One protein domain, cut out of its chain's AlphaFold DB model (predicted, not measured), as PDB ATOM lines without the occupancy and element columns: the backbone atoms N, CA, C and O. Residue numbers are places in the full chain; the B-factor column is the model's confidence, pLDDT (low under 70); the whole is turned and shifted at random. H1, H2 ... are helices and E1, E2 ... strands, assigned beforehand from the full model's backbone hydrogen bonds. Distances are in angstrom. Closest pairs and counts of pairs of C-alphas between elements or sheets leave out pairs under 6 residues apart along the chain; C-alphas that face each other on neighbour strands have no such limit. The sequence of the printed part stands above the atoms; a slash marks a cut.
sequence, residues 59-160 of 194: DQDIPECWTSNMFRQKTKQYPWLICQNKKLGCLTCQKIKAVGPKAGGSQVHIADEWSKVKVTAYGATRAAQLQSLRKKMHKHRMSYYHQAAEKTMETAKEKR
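What this domain is: This is residues 59 to 160 of the 194 residues of the protein "uncharacterized protein KIAA1586-like" of Notothenia coriiceps (black rockcod) (UniProt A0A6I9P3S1). A rod-shaped body is built round a small two-stranded hairpin, E1 and E2, with H1 beside E1, the short H3 packed on E2, and H4 running lengthwise near E2. Towards the other end, H2 continues from E2 and packs steeply on part of H5, which follows H4 after a tight link of 2 residues and runs the same way at a steep tilt of 54 degrees to it. The printed part has 102 residues, with five named helices and two named strands in the order H1, E1, E2, H2, H3, H4, H5, and its class is mostly helix. The sheet, order E1 - E2, is antiparallel. The whole is compact, with a radius of gyration of the C-alphas of 14.4 A, and spans 45 by 22 by 22 A.

How they stand to each other: H1, residues 68 to 77, comes closest to E1, residues 81 to 84, at the C-alphas of Thr 75 and Leu 81, 5.9 A apart. E1 and E2, residues 87 to 90, form a hairpin, antiparallel at 142 degrees. Across it N 82 and O 89 are within hydrogen-bond range at 3.1 A, and N 87 and O 84 at 2.9 A. H2, residues 91 to 99, touches H3, residues 112 to 115; their closest C-alphas, of Gln 94 and Ser 115, are 4.1 A apart. The closest C-alphas of E2 and H3, of Gly 89 and Trp 114, are 4.3 A apart. H4, residues 126 to 141, is near E2, with 7 pairs of C-alphas within 10 A. H1 and H4 are apart. H5, residues 144 to 160, is close to but not clearly touching H4, the closest C-alphas being those of His 140 and His 146, 6.6 A; they run the same way at a steep tilt of 54 degrees. With residues 146 to 153 alone H5 touches H2, closest at the C-alphas of Cys 93 and Ala 149, 6.4 A, the same way at a steep tilt of 68 degrees, only just short of about perpendicular. In H1, H2, H4 and H5 every O i to N i+4 pair is within hydrogen-bond range; H3 is too short for such a pair.

Where its parts are: H1 begins at C-alpha 68, (6.959, -54.884, -8.394), and is 14.2 A long. E1 measures 10.4 A, E2 10.6 A, H2 12.4 A and H3 5.2 A. H4 begins at C-alpha 126, (20.014, -57.715, -15.267), and is 22.6 A long. H5, 24.3 A long, ends at C-alpha 160, (-2.738, -20.424, -7.715).

The domain as a whole: The C-alphas of Ala 124 and Lys 159, the two farthest apart, are 47.5 A from each other. The printed part has no cut. The link from H2 to H3, residues 100 to 111, is long. The mean pLDDT of the printed part is 88.9; residue 59 and residues 100 to 108 are under 70.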
ATOM      1  N   ASP A  59       2.062 -55.169 -13.459       61.03
ATOM      2  CA  ASP A  59       3.408 -55.699 -13.712       61.03
ATOM      3  C   ASP A  59       3.774 -55.620 -15.213       61.03
ATOM      4  O   ASP A  59       4.941 -55.694 -15.586       61.03
ATOM      5  N   GLN A  60       2.788 -55.411 -16.098       71.88
ATOM      6  CA  GLN A  60       3.001 -55.152 -17.522       71.88
ATOM      7  C   GLN A  60       3.666 -53.797 -17.816       71.88
ATOM      8  O   GLN A  60       4.336 -53.661 -18.842       71.88
ATOM      9  N   ASP A  61       3.517 -52.804 -16.935       85.94
ATOM     10  CA  ASP A  61       4.019 -51.448 -17.174       85.94
ATOM     11  C   ASP A  61       5.426 -51.210 -16.621       85.94
ATOM     12  O   ASP A  61       6.101 -50.266 -17.047       85.94
ATOM     13  N   ILE A  62       5.902 -52.065 -15.712       90.75
ATOM     14  CA  ILE A  62       7.227 -51.929 -15.106       90.75
ATOM     15  C   ILE A  62       8.321 -52.485 -16.031       90.75
ATOM     16  O   ILE A  62       8.094 -53.447 -16.766       90.75
ATOM     17  N   PRO A  63       9.531 -51.895 -16.039       91.56
ATOM     18  CA  PRO A  63      10.652 -52.468 -16.773       91.56
ATOM     19  C   PRO A  63      10.935 -53.903 -16.330       91.56
ATOM     20  O   PRO A  63      10.938 -54.195 -15.141       91.56
ATOM     21  N   GLU A  64      11.286 -54.771 -17.273       90.69
ATOM     22  CA  GLU A  64      11.509 -56.204 -17.020       90.69
ATOM     23  C   GLU A  64      12.633 -56.491 -16.007       90.69
ATOM     24  O   GLU A  64      12.608 -57.482 -15.284       90.69
ATOM     25  N   CYS A  65      13.612 -55.589 -15.889       91.62
ATOM     26  CA  CYS A  65      14.667 -55.712 -14.884       91.62
ATOM     27  C   CYS A  65      14.204 -55.375 -13.451       91.62
ATOM     28  O   CYS A  65      14.914 -55.702 -12.491       91.62
ATOM     29  N   TRP A  66      13.043 -54.735 -13.278       93.25
ATOM     30  CA  TRP A  66      12.487 -54.340 -11.983       93.25
ATOM     31  C   TRP A  66      11.494 -55.372 -11.459       93.25
ATOM     32  O   TRP A  66      10.736 -55.969 -12.208       93.25
ATOM     33  N   THR A  67      11.479 -55.548 -10.140       91.75
ATOM     34  CA  THR A  67      10.387 -56.253  -9.462       91.75
ATOM     35  C   THR A  67       9.310 -55.256  -9.042       91.75
ATOM     36  O   THR A  67       9.597 -54.076  -8.817       91.75
ATOM     37  N   SER A  68       8.081 -55.721  -8.843       89.94
ATOM     38  CA  SER A  68       6.959 -54.884  -8.394       89.94
ATOM     39  C   SER A  68       7.265 -54.181  -7.065       89.94
ATOM     40  O   SER A  68       6.911 -53.019  -6.858       89.94
ATOM     41  N   ASN A  69       8.014 -54.837  -6.167       91.62
ATOM     42  CA  ASN A  69       8.461 -54.216  -4.919       91.62
ATOM     43  C   ASN A  69       9.463 -53.072  -5.162       91.62
ATOM     44  O   ASN A  69       9.317 -51.999  -4.578       91.62
ATOM     45  N   MET A  70      10.441 -53.266  -6.055       91.44
ATOM     46  CA  MET A  70      11.367 -52.197  -6.441       91.44
ATOM     47  C   MET A  70      10.621 -51.008  -7.040       91.44
ATOM     48  O   MET A  70      10.900 -49.871  -6.667       91.44
ATOM     49  N   PHE A  71       9.653 -51.265  -7.922       91.75
ATOM     50  CA  PHE A  71       8.818 -50.220  -8.502       91.75
ATOM     51  C   PHE A  71       8.093 -49.422  -7.414       91.75
ATOM     52  O   PHE A  71       8.256 -48.206  -7.352       91.75
ATOM     53  N   ARG A  72       7.394 -50.097  -6.489       91.38
ATOM     54  CA  ARG A  72       6.704 -49.452  -5.355       91.38
ATOM     55  C   ARG A  72       7.635 -48.605  -4.490       91.38
ATOM     56  O   ARG A  72       7.252 -47.535  -4.028       91.38
ATOM     57  N   GLN A  73       8.854 -49.077  -4.232       93.75
ATOM     58  CA  GLN A  73       9.837 -48.306  -3.470       93.75
ATOM     59  C   GLN A  73      10.326 -47.087  -4.260       93.75
ATOM     60  O   GLN A  73      10.437 -45.992  -3.709       93.75
ATOM     61  N   LYS A  74      10.591 -47.256  -5.559       93.00
ATOM     62  CA  LYS A  74      11.115 -46.194  -6.421       93.00
ATOM     63  C   LYS A  74      10.093 -45.107  -6.716       93.00
ATOM     64  O   LYS A  74      10.479 -43.946  -6.709       93.00
ATOM     65  N   THR A  75       8.819 -45.435  -6.908       92.06
ATOM     66  CA  THR A  75       7.760 -44.430  -7.100       92.06
ATOM     67  C   THR A  75       7.478 -43.633  -5.832       92.06
ATOM     68  O   THR A  75       7.216 -42.437  -5.910       92.06
ATOM     69  N   LYS A  76       7.623 -44.250  -4.649       93.38
ATOM     70  CA  LYS A  76       7.604 -43.520  -3.371       93.38
ATOM     71  C   LYS A  76       8.803 -42.583  -3.222       93.38
ATOM     72  O   LYS A  76       8.643 -41.461  -2.756       93.38
ATOM     73  N   GLN A  77       9.997 -43.039  -3.606       93.62
ATOM     74  CA  GLN A  77      11.226 -42.244  -3.519       93.62
ATOM     75  C   GLN A  77      11.261 -41.095  -4.540       93.62
ATOM     76  O   GLN A  77      11.780 -40.021  -4.245       93.62
ATOM     77  N   TYR A  78      10.728 -41.320  -5.739       94.75
ATOM     78  CA  TYR A  78      10.746 -40.375  -6.850       94.75
ATOM     79  C   TYR A  78       9.316 -40.142  -7.357       94.75
ATOM     80  O   TYR A  78       8.903 -40.791  -8.317       94.75
ATOM     81  N   PRO A  79       8.565 -39.190  -6.770       93.56
ATOM     82  CA  PRO A  79       7.179 -38.915  -7.167       93.56
ATOM     83  C   PRO A  79       7.012 -38.459  -8.624       93.56
ATOM     84  O   PRO A  79       5.923 -38.538  -9.187       93.56
ATOM     85  N   TRP A  80       8.084 -37.967  -9.249       95.19
ATOM     86  CA  TRP A  80       8.097 -37.600 -10.664       95.19
ATOM     87  C   TRP A  80       8.216 -38.810 -11.599       95.19
ATOM     88  O   TRP A  80       7.981 -38.660 -12.796       95.19
ATOM     89  N   LEU A  81       8.599 -39.989 -11.104       96.19
ATOM     90  CA  LEU A  81       8.851 -41.166 -11.929       96.19
ATOM     91  C   LEU A  81       7.542 -41.863 -12.314       96.19
ATOM     92  O   LEU A  81       6.734 -42.205 -11.454       96.19
ATOM     93  N   ILE A  82       7.387 -42.154 -13.603       94.62
ATOM     94  CA  ILE A  82       6.273 -42.946 -14.141       94.62
ATOM     95  C   ILE A  82       6.795 -44.111 -14.979       94.62
ATOM     96  O   ILE A  82       7.869 -44.017 -15.578       94.62
ATOM     97  N   CYS A  83       6.036 -45.206 -15.008       93.94
ATOM     98  CA  CYS A  83       6.308 -46.388 -15.824       93.94
ATOM     99  C   CYS A  83       5.102 -46.671 -16.717       93.94
ATOM    100  O   CYS A  83       3.977 -46.661 -16.224       93.94
ATOM    101  N   GLN A  84       5.336 -46.872 -18.013       93.00
ATOM    102  CA  GLN A  84       4.318 -47.288 -18.983       93.00
ATOM    103  C   GLN A  84       4.984 -48.165 -20.041       93.00
ATOM    104  O   GLN A  84       6.082 -47.835 -20.501       93.00
ATOM    105  N   ASN A  85       4.334 -49.252 -20.465       91.88
ATOM    106  CA  ASN A  85       4.845 -50.138 -21.519       91.88
ATOM    107  C   ASN A  85       6.297 -50.608 -21.281       91.88
ATOM    108  O   ASN A  85       7.123 -50.588 -22.201       91.88
ATOM    109  N   LYS A  86       6.635 -50.975 -20.038       92.94
ATOM    110  CA  LYS A  86       7.985 -51.388 -19.605       92.94
ATOM    111  C   LYS A  86       9.074 -50.312 -19.747       92.94
ATOM    112  O   LYS A  86      10.268 -50.627 -19.732       92.94
ATOM    113  N   LYS A  87       8.699 -49.039 -19.899       95.00
ATOM    114  CA  LYS A  87       9.611 -47.896 -20.070       95.00
ATOM    115  C   LYS A  87       9.407 -46.866 -18.972       95.00
ATOM    116  O   LYS A  87       8.317 -46.734 -18.424       95.00
ATOM    117  N   LEU A  88      10.465 -46.115 -18.676       95.62
ATOM    118  CA  LEU A  88      10.433 -45.028 -17.703       95.62
ATOM    119  C   LEU A  88      10.137 -43.684 -18.372       95.62
ATOM    120  O   LEU A  88      10.486 -43.432 -19.530       95.62
ATOM    121  N   GLY A  89       9.528 -42.799 -17.594       96.25
ATOM    122  CA  GLY A  89       9.277 -41.413 -17.949       96.25
ATOM    123  C   GLY A  89       9.250 -40.514 -16.722       96.25
ATOM    124  O   GLY A  89       9.444 -40.961 -15.590       96.25
ATOM    125  N   CYS A  90       9.014 -39.228 -16.959       96.56
ATOM    126  CA  CYS A  90       8.934 -38.217 -15.915       96.56
ATOM    127  C   CYS A  90       7.640 -37.412 -16.039       96.56
ATOM    128  O   CYS A  90       7.435 -36.697 -17.022       96.56
ATOM    129  N   LEU A  91       6.788 -37.500 -15.017       95.12
ATOM    130  CA  LEU A  91       5.487 -36.841 -14.947       95.12
ATOM    131  C   LEU A  91       5.615 -35.316 -14.975       95.12
ATOM    132  O   LEU A  91       4.855 -34.647 -15.670       95.12
ATOM    133  N   THR A  92       6.582 -34.755 -14.248       93.19
ATOM    134  CA  THR A  92       6.845 -33.306 -14.231       93.19
ATOM    135  C   THR A  92       7.196 -32.814 -15.633       93.19
ATOM    136  O   THR A  92       6.613 -31.856 -16.140       93.19
ATOM    137  N   CYS A  93       8.105 -33.526 -16.299       92.69
ATOM    138  CA  CYS A  93       8.532 -33.219 -17.656       92.69
ATOM    139  C   CYS A  93       7.410 -33.411 -18.687       92.69
ATOM    140  O   CYS A  93       7.296 -32.624 -19.623       92.69
ATOM    141  N   GLN A  94       6.567 -34.428 -18.515       92.88
ATOM    142  CA  GLN A  94       5.387 -34.646 -19.349       92.88
ATOM    143  C   GLN A  94       4.383 -33.491 -19.206       92.88
ATOM    144  O   GLN A  94       3.931 -32.948 -20.212       92.88
ATOM    145  N   LYS A  95       4.086 -33.070 -17.970       90.06
ATOM    146  CA  LYS A  95       3.146 -31.977 -17.676       90.06
ATOM    147  C   LYS A  95       3.610 -30.643 -18.251       90.06
ATOM    148  O   LYS A  95       2.851 -30.013 -18.978       90.06
ATOM    149  N   ILE A  96       4.853 -30.235 -17.992       86.25
ATOM    150  CA  ILE A  96       5.373 -28.959 -18.516       86.25
ATOM    151  C   ILE A  96       5.374 -28.948 -20.046       86.25
ATOM    152  O   ILE A  96       5.010 -27.948 -20.661       86.25
ATOM    153  N   LYS A  97       5.707 -30.076 -20.680       85.94
ATOM    154  CA  LYS A  97       5.665 -30.176 -22.139       85.94
ATOM    155  C   LYS A  97       4.251 -30.064 -22.711       85.94
ATOM    156  O   LYS A  97       4.094 -29.489 -23.782       85.94
ATOM    157  N   ALA A  98       3.247 -30.588 -22.009       84.06
ATOM    158  CA  ALA A  98       1.846 -30.471 -22.406       84.06
ATOM    159  C   ALA A  98       1.310 -29.035 -22.272       84.06
ATOM    160  O   ALA A  98       0.510 -28.604 -23.096       84.06
ATOM    161  N   VAL A  99       1.772 -28.286 -21.265       79.25
ATOM    162  CA  VAL A  99       1.387 -26.880 -21.035       79.25
ATOM    163  C   VAL A  99       1.916 -25.955 -22.143       79.25
ATOM    164  O   VAL A  99       1.249 -24.996 -22.528       79.25
ATOM    165  N   GLY A 100       3.079 -26.282 -22.713       67.69
ATOM    166  CA  GLY A 100       3.654 -25.592 -23.866       67.69
ATOM    167  C   GLY A 100       4.142 -24.156 -23.582       67.69
ATOM    168  O   GLY A 100       3.915 -23.605 -22.505       67.69
ATOM    169  N   PRO A 101       4.812 -23.507 -24.557       64.38
ATOM    170  CA  PRO A 101       5.412 -22.178 -24.366       64.38
ATOM    171  C   PRO A 101       4.385 -21.051 -24.172       64.38
ATOM    172  O   PRO A 101       4.701 -19.995 -23.633       64.38
ATOM    173  N   LYS A 102       3.141 -21.258 -24.625       56.25
ATOM    174  CA  LYS A 102       2.102 -20.216 -24.693       56.25
ATOM    175  C   LYS A 102       1.487 -19.856 -23.336       56.25
ATOM    176  O   LYS A 102       0.865 -18.809 -23.227       56.25
ATOM    177  N   ALA A 103       1.672 -20.687 -22.312       53.12
ATOM    178  CA  ALA A 103       1.117 -20.472 -20.974       53.12
ATOM    179  C   ALA A 103       2.148 -19.924 -19.964       53.12
ATOM    180  O   ALA A 103       1.996 -20.101 -18.758       53.12
ATOM    181  N   GLY A 104       3.220 -19.279 -20.445       50.28
ATOM    182  CA  GLY A 104       4.240 -18.664 -19.586       50.28
ATOM    183  C   GLY A 104       5.271 -19.640 -19.009       50.28
ATOM    184  O   GLY A 104       6.031 -19.271 -18.115       50.28
ATOM    185  N   GLY A 105       5.325 -20.876 -19.512       54.06
ATOM    186  CA  GLY A 105       6.435 -21.783 -19.239       54.06
ATOM    187  C   GLY A 105       7.676 -21.289 -19.973       54.06
ATOM    188  O   GLY A 105       7.622 -21.067 -21.184       54.06
ATOM    189  N   SER A 106       8.795 -21.117 -19.263       55.00
ATOM    190  CA  SER A 106      10.080 -20.919 -19.932       55.00
ATOM    191  C   SER A 106      10.279 -22.041 -20.956       55.00
ATOM    192  O   SER A 106       9.768 -23.151 -20.776       55.00
ATOM    193  N   GLN A 107      10.980 -21.757 -22.055       62.47
ATOM    194  CA  GLN A 107      11.324 -22.753 -23.070       62.47
ATOM    195  C   GLN A 107      12.342 -23.744 -22.478       62.47
ATOM    196  O   GLN A 107      13.517 -23.777 -22.835       62.47
ATOM    197  N   VAL A 108      11.909 -24.534 -21.497       67.06
ATOM    198  CA  VAL A 108      12.684 -25.615 -20.918       67.06
ATOM    199  C   VAL A 108      12.739 -26.688 -21.991       67.06
ATOM    200  O   VAL A 108      11.733 -27.323 -22.310       67.06
ATOM    201  N   HIS A 109      13.918 -26.879 -22.577       78.06
ATOM    202  CA  HIS A 109      14.166 -27.971 -23.508       78.06
ATOM    203  C   HIS A 109      14.109 -29.306 -22.755       78.06
ATOM    204  O   HIS A 109      15.102 -29.816 -22.246       78.06
ATOM    205  N   ILE A 110      12.906 -29.866 -22.650       85.31
ATOM    206  CA  ILE A 110      12.664 -31.142 -21.982       85.31
ATOM    207  C   ILE A 110      12.965 -32.283 -22.946       85.31
ATOM    208  O   ILE A 110      12.371 -32.379 -24.022       85.31
ATOM    209  N   ALA A 111      13.823 -33.201 -22.506       88.25
ATOM    210  CA  ALA A 111      14.153 -34.402 -23.252       88.25
ATOM    211  C   ALA A 111      12.894 -35.223 -23.606       88.25
ATOM    212  O   ALA A 111      12.067 -35.581 -22.752       88.25
ATOM    213  N   ASP A 112      12.757 -35.538 -24.895       90.88
ATOM    214  CA  ASP A 112      11.652 -36.327 -25.445       90.88
ATOM    215  C   ASP A 112      11.540 -37.702 -24.794       90.88
ATOM    216  O   ASP A 112      10.433 -38.174 -24.551       90.88
ATOM    217  N   GLU A 113      12.678 -38.317 -24.475       94.38
ATOM    218  CA  GLU A 113      12.718 -39.635 -23.848       94.38
ATOM    219  C   GLU A 113      11.978 -39.669 -22.503       94.38
ATOM    220  O   GLU A 113      11.235 -40.611 -22.240       94.38
ATOM    221  N   TRP A 114      12.092 -38.616 -21.694       95.44
ATOM    222  CA  TRP A 114      11.462 -38.545 -20.376       95.44
ATOM    223  C   TRP A 114      10.004 -38.104 -20.461       95.44
ATOM    224  O   TRP A 114       9.146 -38.676 -19.792       95.44
ATOM    225  N   SER A 115       9.707 -37.114 -21.303       93.56
ATOM    226  CA  SER A 115       8.344 -36.582 -21.462       93.56
ATOM    227  C   SER A 115       7.392 -37.527 -22.201       93.56
ATOM    228  O   SER A 115       6.189 -37.480 -21.957       93.56
ATOM    229  N   LYS A 116       7.909 -38.388 -23.089       94.12
ATOM    230  CA  LYS A 116       7.124 -39.366 -23.865       94.12
ATOM    231  C   LYS A 116       7.265 -40.805 -23.350       94.12
ATOM    232  O   LYS A 116       6.892 -41.725 -24.071       94.12
ATOM    233  N   VAL A 117       7.829 -41.004 -22.155       95.31
ATOM    234  CA  VAL A 117       7.974 -42.324 -21.504       95.31
ATOM    235  C   VAL A 117       8.702 -43.345 -22.398       95.31
ATOM    236  O   VAL A 117       8.207 -44.425 -22.710       95.31
ATOM    237  N   LYS A 118       9.890 -42.976 -22.888       96.12
ATOM    238  CA  LYS A 118      10.693 -43.797 -23.813       96.12
ATOM    239  C   LYS A 118      12.006 -44.299 -23.216       96.12
ATOM    240  O   LYS A 118      12.798 -44.899 -23.939       96.12
ATOM    241  N   VAL A 119      12.263 -44.074 -21.930       95.94
ATOM    242  CA  VAL A 119      13.530 -44.472 -21.309       95.94
ATOM    243  C   VAL A 119      13.553 -45.984 -21.085       95.94
ATOM    244  O   VAL A 119      12.744 -46.529 -20.340       95.94
ATOM    245  N   THR A 120      14.512 -46.662 -21.711       94.88
ATOM    246  CA  THR A 120      14.739 -48.112 -21.597       94.88
ATOM    247  C   THR A 120      15.999 -48.431 -20.788       94.88
ATOM    248  O   THR A 120      16.855 -47.565 -20.591       94.88
ATOM    249  N   ALA A 121      16.140 -49.669 -20.317       94.31
ATOM    250  CA  ALA A 121      17.397 -50.153 -19.746       94.31
ATOM    251  C   ALA A 121      18.399 -50.536 -20.852       94.31
ATOM    252  O   ALA A 121      17.997 -50.869 -21.966       94.31
ATOM    253  N   TYR A 122      19.694 -50.511 -20.537       92.19
ATOM    254  CA  TYR A 122      20.774 -50.970 -21.416       92.19
ATOM    255  C   TYR A 122      21.638 -52.025 -20.723       92.19
ATOM    256  O   TYR A 122      21.850 -51.957 -19.516       92.19
ATOM    257  N   GLY A 123      22.186 -52.955 -21.505       93.06
ATOM    258  CA  GLY A 123      23.069 -54.018 -21.026       93.06
ATOM    259  C   GLY A 123      22.458 -55.411 -21.169       93.06
ATOM    260  O   GLY A 123      21.238 -55.578 -21.148       93.06
ATOM    261  N   ALA A 124      23.331 -56.408 -21.331       93.38
ATOM    262  CA  ALA A 124      22.937 -57.803 -21.531       93.38
ATOM    263  C   ALA A 124      22.498 -58.492 -20.229       93.38
ATOM    264  O   ALA A 124      21.641 -59.367 -20.251       93.38
ATOM    265  N   THR A 125      23.068 -58.095 -19.087       96.25
ATOM    266  CA  THR A 125      22.742 -58.677 -17.780       96.25
ATOM    267  C   THR A 125      21.751 -57.806 -17.018       96.25
ATOM    268  O   THR A 125      21.749 -56.577 -17.139       96.25
ATOM    269  N   ARG A 126      20.946 -58.432 -16.152       94.81
ATOM    270  CA  ARG A 126      20.014 -57.715 -15.267       94.81
ATOM    271  C   ARG A 126      20.724 -56.661 -14.408       94.81
ATOM    272  O   ARG A 126      20.203 -55.565 -14.237       94.81
ATOM    273  N   ALA A 127      21.921 -56.962 -13.904       94.31
ATOM    274  CA  ALA A 127      22.719 -56.020 -13.118       94.31
ATOM    275  C   ALA A 127      23.103 -54.769 -13.931       94.31
ATOM    276  O   ALA A 127      22.878 -53.646 -13.476       94.31
ATOM    277  N   ALA A 128      23.583 -54.952 -15.168       95.62
ATOM    278  CA  ALA A 128      23.909 -53.841 -16.062       95.62
ATOM    279  C   ALA A 128      22.667 -52.994 -16.394       95.62
ATOM    280  O   ALA A 128      22.723 -51.763 -16.360       95.62
ATOM    281  N   GLN A 129      21.522 -53.643 -16.621       96.31
ATOM    282  CA  GLN A 129      20.243 -52.971 -16.852       96.31
ATOM    283  C   GLN A 129      19.831 -52.100 -15.661       96.31
ATOM    284  O   GLN A 129      19.533 -50.917 -15.844       96.31
ATOM    285  N   LEU A 130      19.892 -52.635 -14.440       95.44
ATOM    286  CA  LEU A 130      19.601 -51.885 -13.217       95.44
ATOM    287  C   LEU A 130      20.540 -50.687 -13.035       95.44
ATOM    288  O   LEU A 130      20.077 -49.576 -12.758       95.44
ATOM    289  N   GLN A 131      21.842 -50.884 -13.248       95.75
ATOM    290  CA  GLN A 131      22.838 -49.818 -13.155       95.75
ATOM    291  C   GLN A 131      22.587 -48.725 -14.205       95.75
ATOM    292  O   GLN A 131      22.659 -47.534 -13.892       95.75
ATOM    293  N   SER A 132      22.234 -49.110 -15.435       97.00
ATOM    294  CA  SER A 132      21.913 -48.165 -16.507       97.00
ATOM    295  C   SER A 132      20.717 -47.282 -16.142       97.00
ATOM    296  O   SER A 132      20.791 -46.060 -16.285       97.00
ATOM    297  N   LEU A 133      19.646 -47.867 -15.591       95.75
ATOM    298  CA  LEU A 133      18.463 -47.123 -15.165       95.75
ATOM    299  C   LEU A 133      18.779 -46.200 -13.989       95.75
ATOM    300  O   LEU A 133      18.397 -45.033 -14.026       95.75
ATOM    301  N   ARG A 134      19.541 -46.675 -12.991       95.62
ATOM    302  CA  ARG A 134      20.004 -45.846 -11.862       95.62
ATOM    303  C   ARG A 134      20.764 -44.617 -12.365       95.62
ATOM    304  O   ARG A 134      20.431 -43.498 -11.974       95.62
ATOM    305  N   LYS A 135      21.727 -44.807 -13.277       96.81
ATOM    306  CA  LYS A 135      22.516 -43.718 -13.879       96.81
ATOM    307  C   LYS A 135      21.635 -42.735 -14.652       96.81
ATOM    308  O   LYS A 135      21.754 -41.526 -14.460       96.81
ATOM    309  N   LYS A 136      20.713 -43.235 -15.484       96.31
ATOM    310  CA  LYS A 136      19.776 -42.393 -16.246       96.31
ATOM    311  C   LYS A 136      18.871 -41.563 -15.339       96.31
ATOM    312  O   LYS A 136      18.775 -40.355 -15.531       96.31
ATOM    313  N   MET A 137      18.248 -42.190 -14.340       96.31
ATOM    314  CA  MET A 137      17.383 -41.507 -13.375       96.31
ATOM    315  C   MET A 137      18.140 -40.426 -12.606       96.31
ATOM    316  O   MET A 137      17.640 -39.312 -12.463       96.31
ATOM    317  N   HIS A 138      19.356 -40.732 -12.145       95.75
ATOM    318  CA  HIS A 138      20.185 -39.766 -11.431       95.75
ATOM    319  C   HIS A 138      20.545 -38.570 -12.320       95.75
ATOM    320  O   HIS A 138      20.290 -37.427 -11.945       95.75
ATOM    321  N   LYS A 139      21.054 -38.823 -13.534       95.81
ATOM    322  CA  LYS A 139      21.403 -37.763 -14.490       95.81
ATOM    323  C   LYS A 139      20.198 -36.888 -14.839       95.81
ATOM    324  O   LYS A 139      20.340 -35.675 -14.940       95.81
ATOM    325  N   HIS A 140      19.019 -37.487 -15.002       95.62
ATOM    326  CA  HIS A 140      17.791 -36.745 -15.267       95.62
ATOM    327  C   HIS A 140      17.391 -35.851 -14.096       95.62
ATOM    328  O   HIS A 140      17.189 -34.656 -14.295       95.62
ATOM    329  N   ARG A 141      17.340 -36.402 -12.878       94.75
ATOM    330  CA  ARG A 141      16.999 -35.646 -11.665       94.75
ATOM    331  C   ARG A 141      17.921 -34.442 -11.466       94.75
ATOM    332  O   ARG A 141      17.465 -33.365 -11.105       94.75
ATOM    333  N   MET A 142      19.216 -34.634 -11.704       93.81
ATOM    334  CA  MET A 142      20.224 -33.582 -11.561       93.81
ATOM    335  C   MET A 142      20.289 -32.639 -12.768       93.81
ATOM    336  O   MET A 142      21.035 -31.664 -12.742       93.81
ATOM    337  N   SER A 143      19.538 -32.914 -13.838       92.56
ATOM    338  CA  SER A 143      19.557 -32.065 -15.025       92.56
ATOM    339  C   SER A 143      18.885 -30.722 -14.752       92.56
ATOM    340  O   SER A 143      17.816 -30.652 -14.140       92.56
ATOM    341  N   TYR A 144      19.484 -29.659 -15.291       90.56
ATOM    342  CA  TYR A 144      18.951 -28.301 -15.208       90.56
ATOM    343  C   TYR A 144      17.488 -28.223 -15.668       90.56
ATOM    344  O   TYR A 144      16.657 -27.602 -15.012       90.56
ATOM    345  N   TYR A 145      17.147 -28.903 -16.765       88.62
ATOM    346  CA  TYR A 145      15.796 -28.879 -17.325       88.62
ATOM    347  C   TYR A 145      14.753 -29.512 -16.401       88.62
ATOM    348  O   TYR A 145      13.637 -29.008 -16.306       88.62
ATOM    349  N   HIS A 146      15.102 -30.596 -15.705       92.62
ATOM    350  CA  HIS A 146      14.201 -31.205 -14.732       92.62
ATOM    351  C   HIS A 146      13.972 -30.276 -13.537       92.62
ATOM    352  O   HIS A 146      12.827 -30.003 -13.190       92.62
ATOM    353  N   GLN A 147      15.042 -29.711 -12.975       92.69
ATOM    354  CA  GLN A 147      14.952 -28.776 -11.849       92.69
ATOM    355  C   GLN A 147      14.175 -27.502 -12.215       92.69
ATOM    356  O   GLN A 147      13.345 -27.027 -11.440       92.69
ATOM    357  N   ALA A 148      14.386 -26.966 -13.419       89.56
ATOM    358  CA  ALA A 148      13.629 -25.828 -13.931       89.56
ATOM    359  C   ALA A 148      12.138 -26.165 -14.106       89.56
ATOM    360  O   ALA A 148      11.276 -25.348 -13.774       89.56
ATOM    361  N   ALA A 149      11.822 -27.373 -14.586       89.31
ATOM    362  CA  ALA A 149      10.450 -27.857 -14.694       89.31
ATOM    363  C   ALA A 149       9.787 -28.007 -13.312       89.31
ATOM    364  O   ALA A 149       8.655 -27.560 -13.134       89.31
ATOM    365  N   GLU A 150      10.491 -28.571 -12.325       91.25
ATOM    366  CA  GLU A 150      10.002 -28.671 -10.943       91.25
ATOM    367  C   GLU A 150       9.738 -27.291 -10.337       91.25
ATOM    368  O   GLU A 150       8.645 -27.047  -9.828       91.25
ATOM    369  N   LYS A 151      10.682 -26.352 -10.481       90.31
ATOM    370  CA  LYS A 151      10.516 -24.972 -10.005       90.31
ATOM    371  C   LYS A 151       9.316 -24.285 -10.655       90.31
ATOM    372  O   LYS A 151       8.538 -23.631  -9.972       90.31
ATOM    373  N   THR A 152       9.135 -24.465 -11.963       87.75
ATOM    374  CA  THR A 152       7.993 -23.889 -12.690       87.75
ATOM    375  C   THR A 152       6.668 -24.441 -12.166       87.75
ATOM    376  O   THR A 152       5.728 -23.679 -11.949       87.75
ATOM    377  N   MET A 153       6.594 -25.755 -11.924       87.19
ATOM    378  CA  MET A 153       5.407 -26.381 -11.335       87.19
ATOM    379  C   MET A 153       5.125 -25.857  -9.927       87.19
ATOM    380  O   MET A 153       3.959 -25.674  -9.586       87.19
ATOM    381  N   GLU A 154       6.155 -25.617  -9.117       90.62
ATOM    382  CA  GLU A 154       5.983 -25.114  -7.754       90.62
ATOM    383  C   GLU A 154       5.496 -23.664  -7.741       90.62
ATOM    384  O   GLU A 154       4.442 -23.380  -7.176       90.62
ATOM    385  N   THR A 155       6.147 -22.778  -8.496       88.31
ATOM    386  CA  THR A 155       5.704 -21.384  -8.642       88.31
ATOM    387  C   THR A 155       4.284 -21.285  -9.209       88.31
ATOM    388  O   THR A 155       3.518 -20.402  -8.831       88.31
ATOM    389  N   ALA A 156       3.884 -22.194 -10.106       87.31
ATOM    390  CA  ALA A 156       2.513 -22.231 -10.612       87.31
ATOM    391  C   ALA A 156       1.486 -22.606  -9.526       87.31
ATOM    392  O   ALA A 156       0.370 -22.084  -9.536       87.31
ATOM    393  N   LYS A 157       1.842 -23.491  -8.583       89.56
ATOM    394  CA  LYS A 157       0.978 -23.815  -7.434       89.56
ATOM    395  C   LYS A 157       0.890 -22.645  -6.462       89.56
ATOM    396  O   LYS A 157      -0.215 -22.321  -6.040       89.56
ATOM    397  N   GLU A 158       2.017 -22.014  -6.142       92.12
ATOM    398  CA  GLU A 158       2.078 -20.842  -5.258       92.12
ATOM    399  C   GLU A 158       1.176 -19.724  -5.786       92.12
ATOM    400  O   GLU A 158       0.237 -19.324  -5.104       92.12
ATOM    401  N   LYS A 159       1.337 -19.344  -7.060       90.62
ATOM    402  CA  LYS A 159       0.485 -18.336  -7.715       90.62
ATOM    403  C   LYS A 159      -1.001 -18.688  -7.685       90.62
ATOM    404  O   LYS A 159      -1.849 -17.810  -7.528       90.62
ATOM    405  N   ARG A 160      -1.344 -19.972  -7.835       91.69
ATOM    406  CA  ARG A 160      -2.738 -20.424  -7.715       91.69
ATOM    407  C   ARG A 160      -3.261 -20.199  -6.295       91.69
ATOM    408  O   ARG A 160      -4.370 -19.699  -6.149       91.69
TER     409      ARG A 160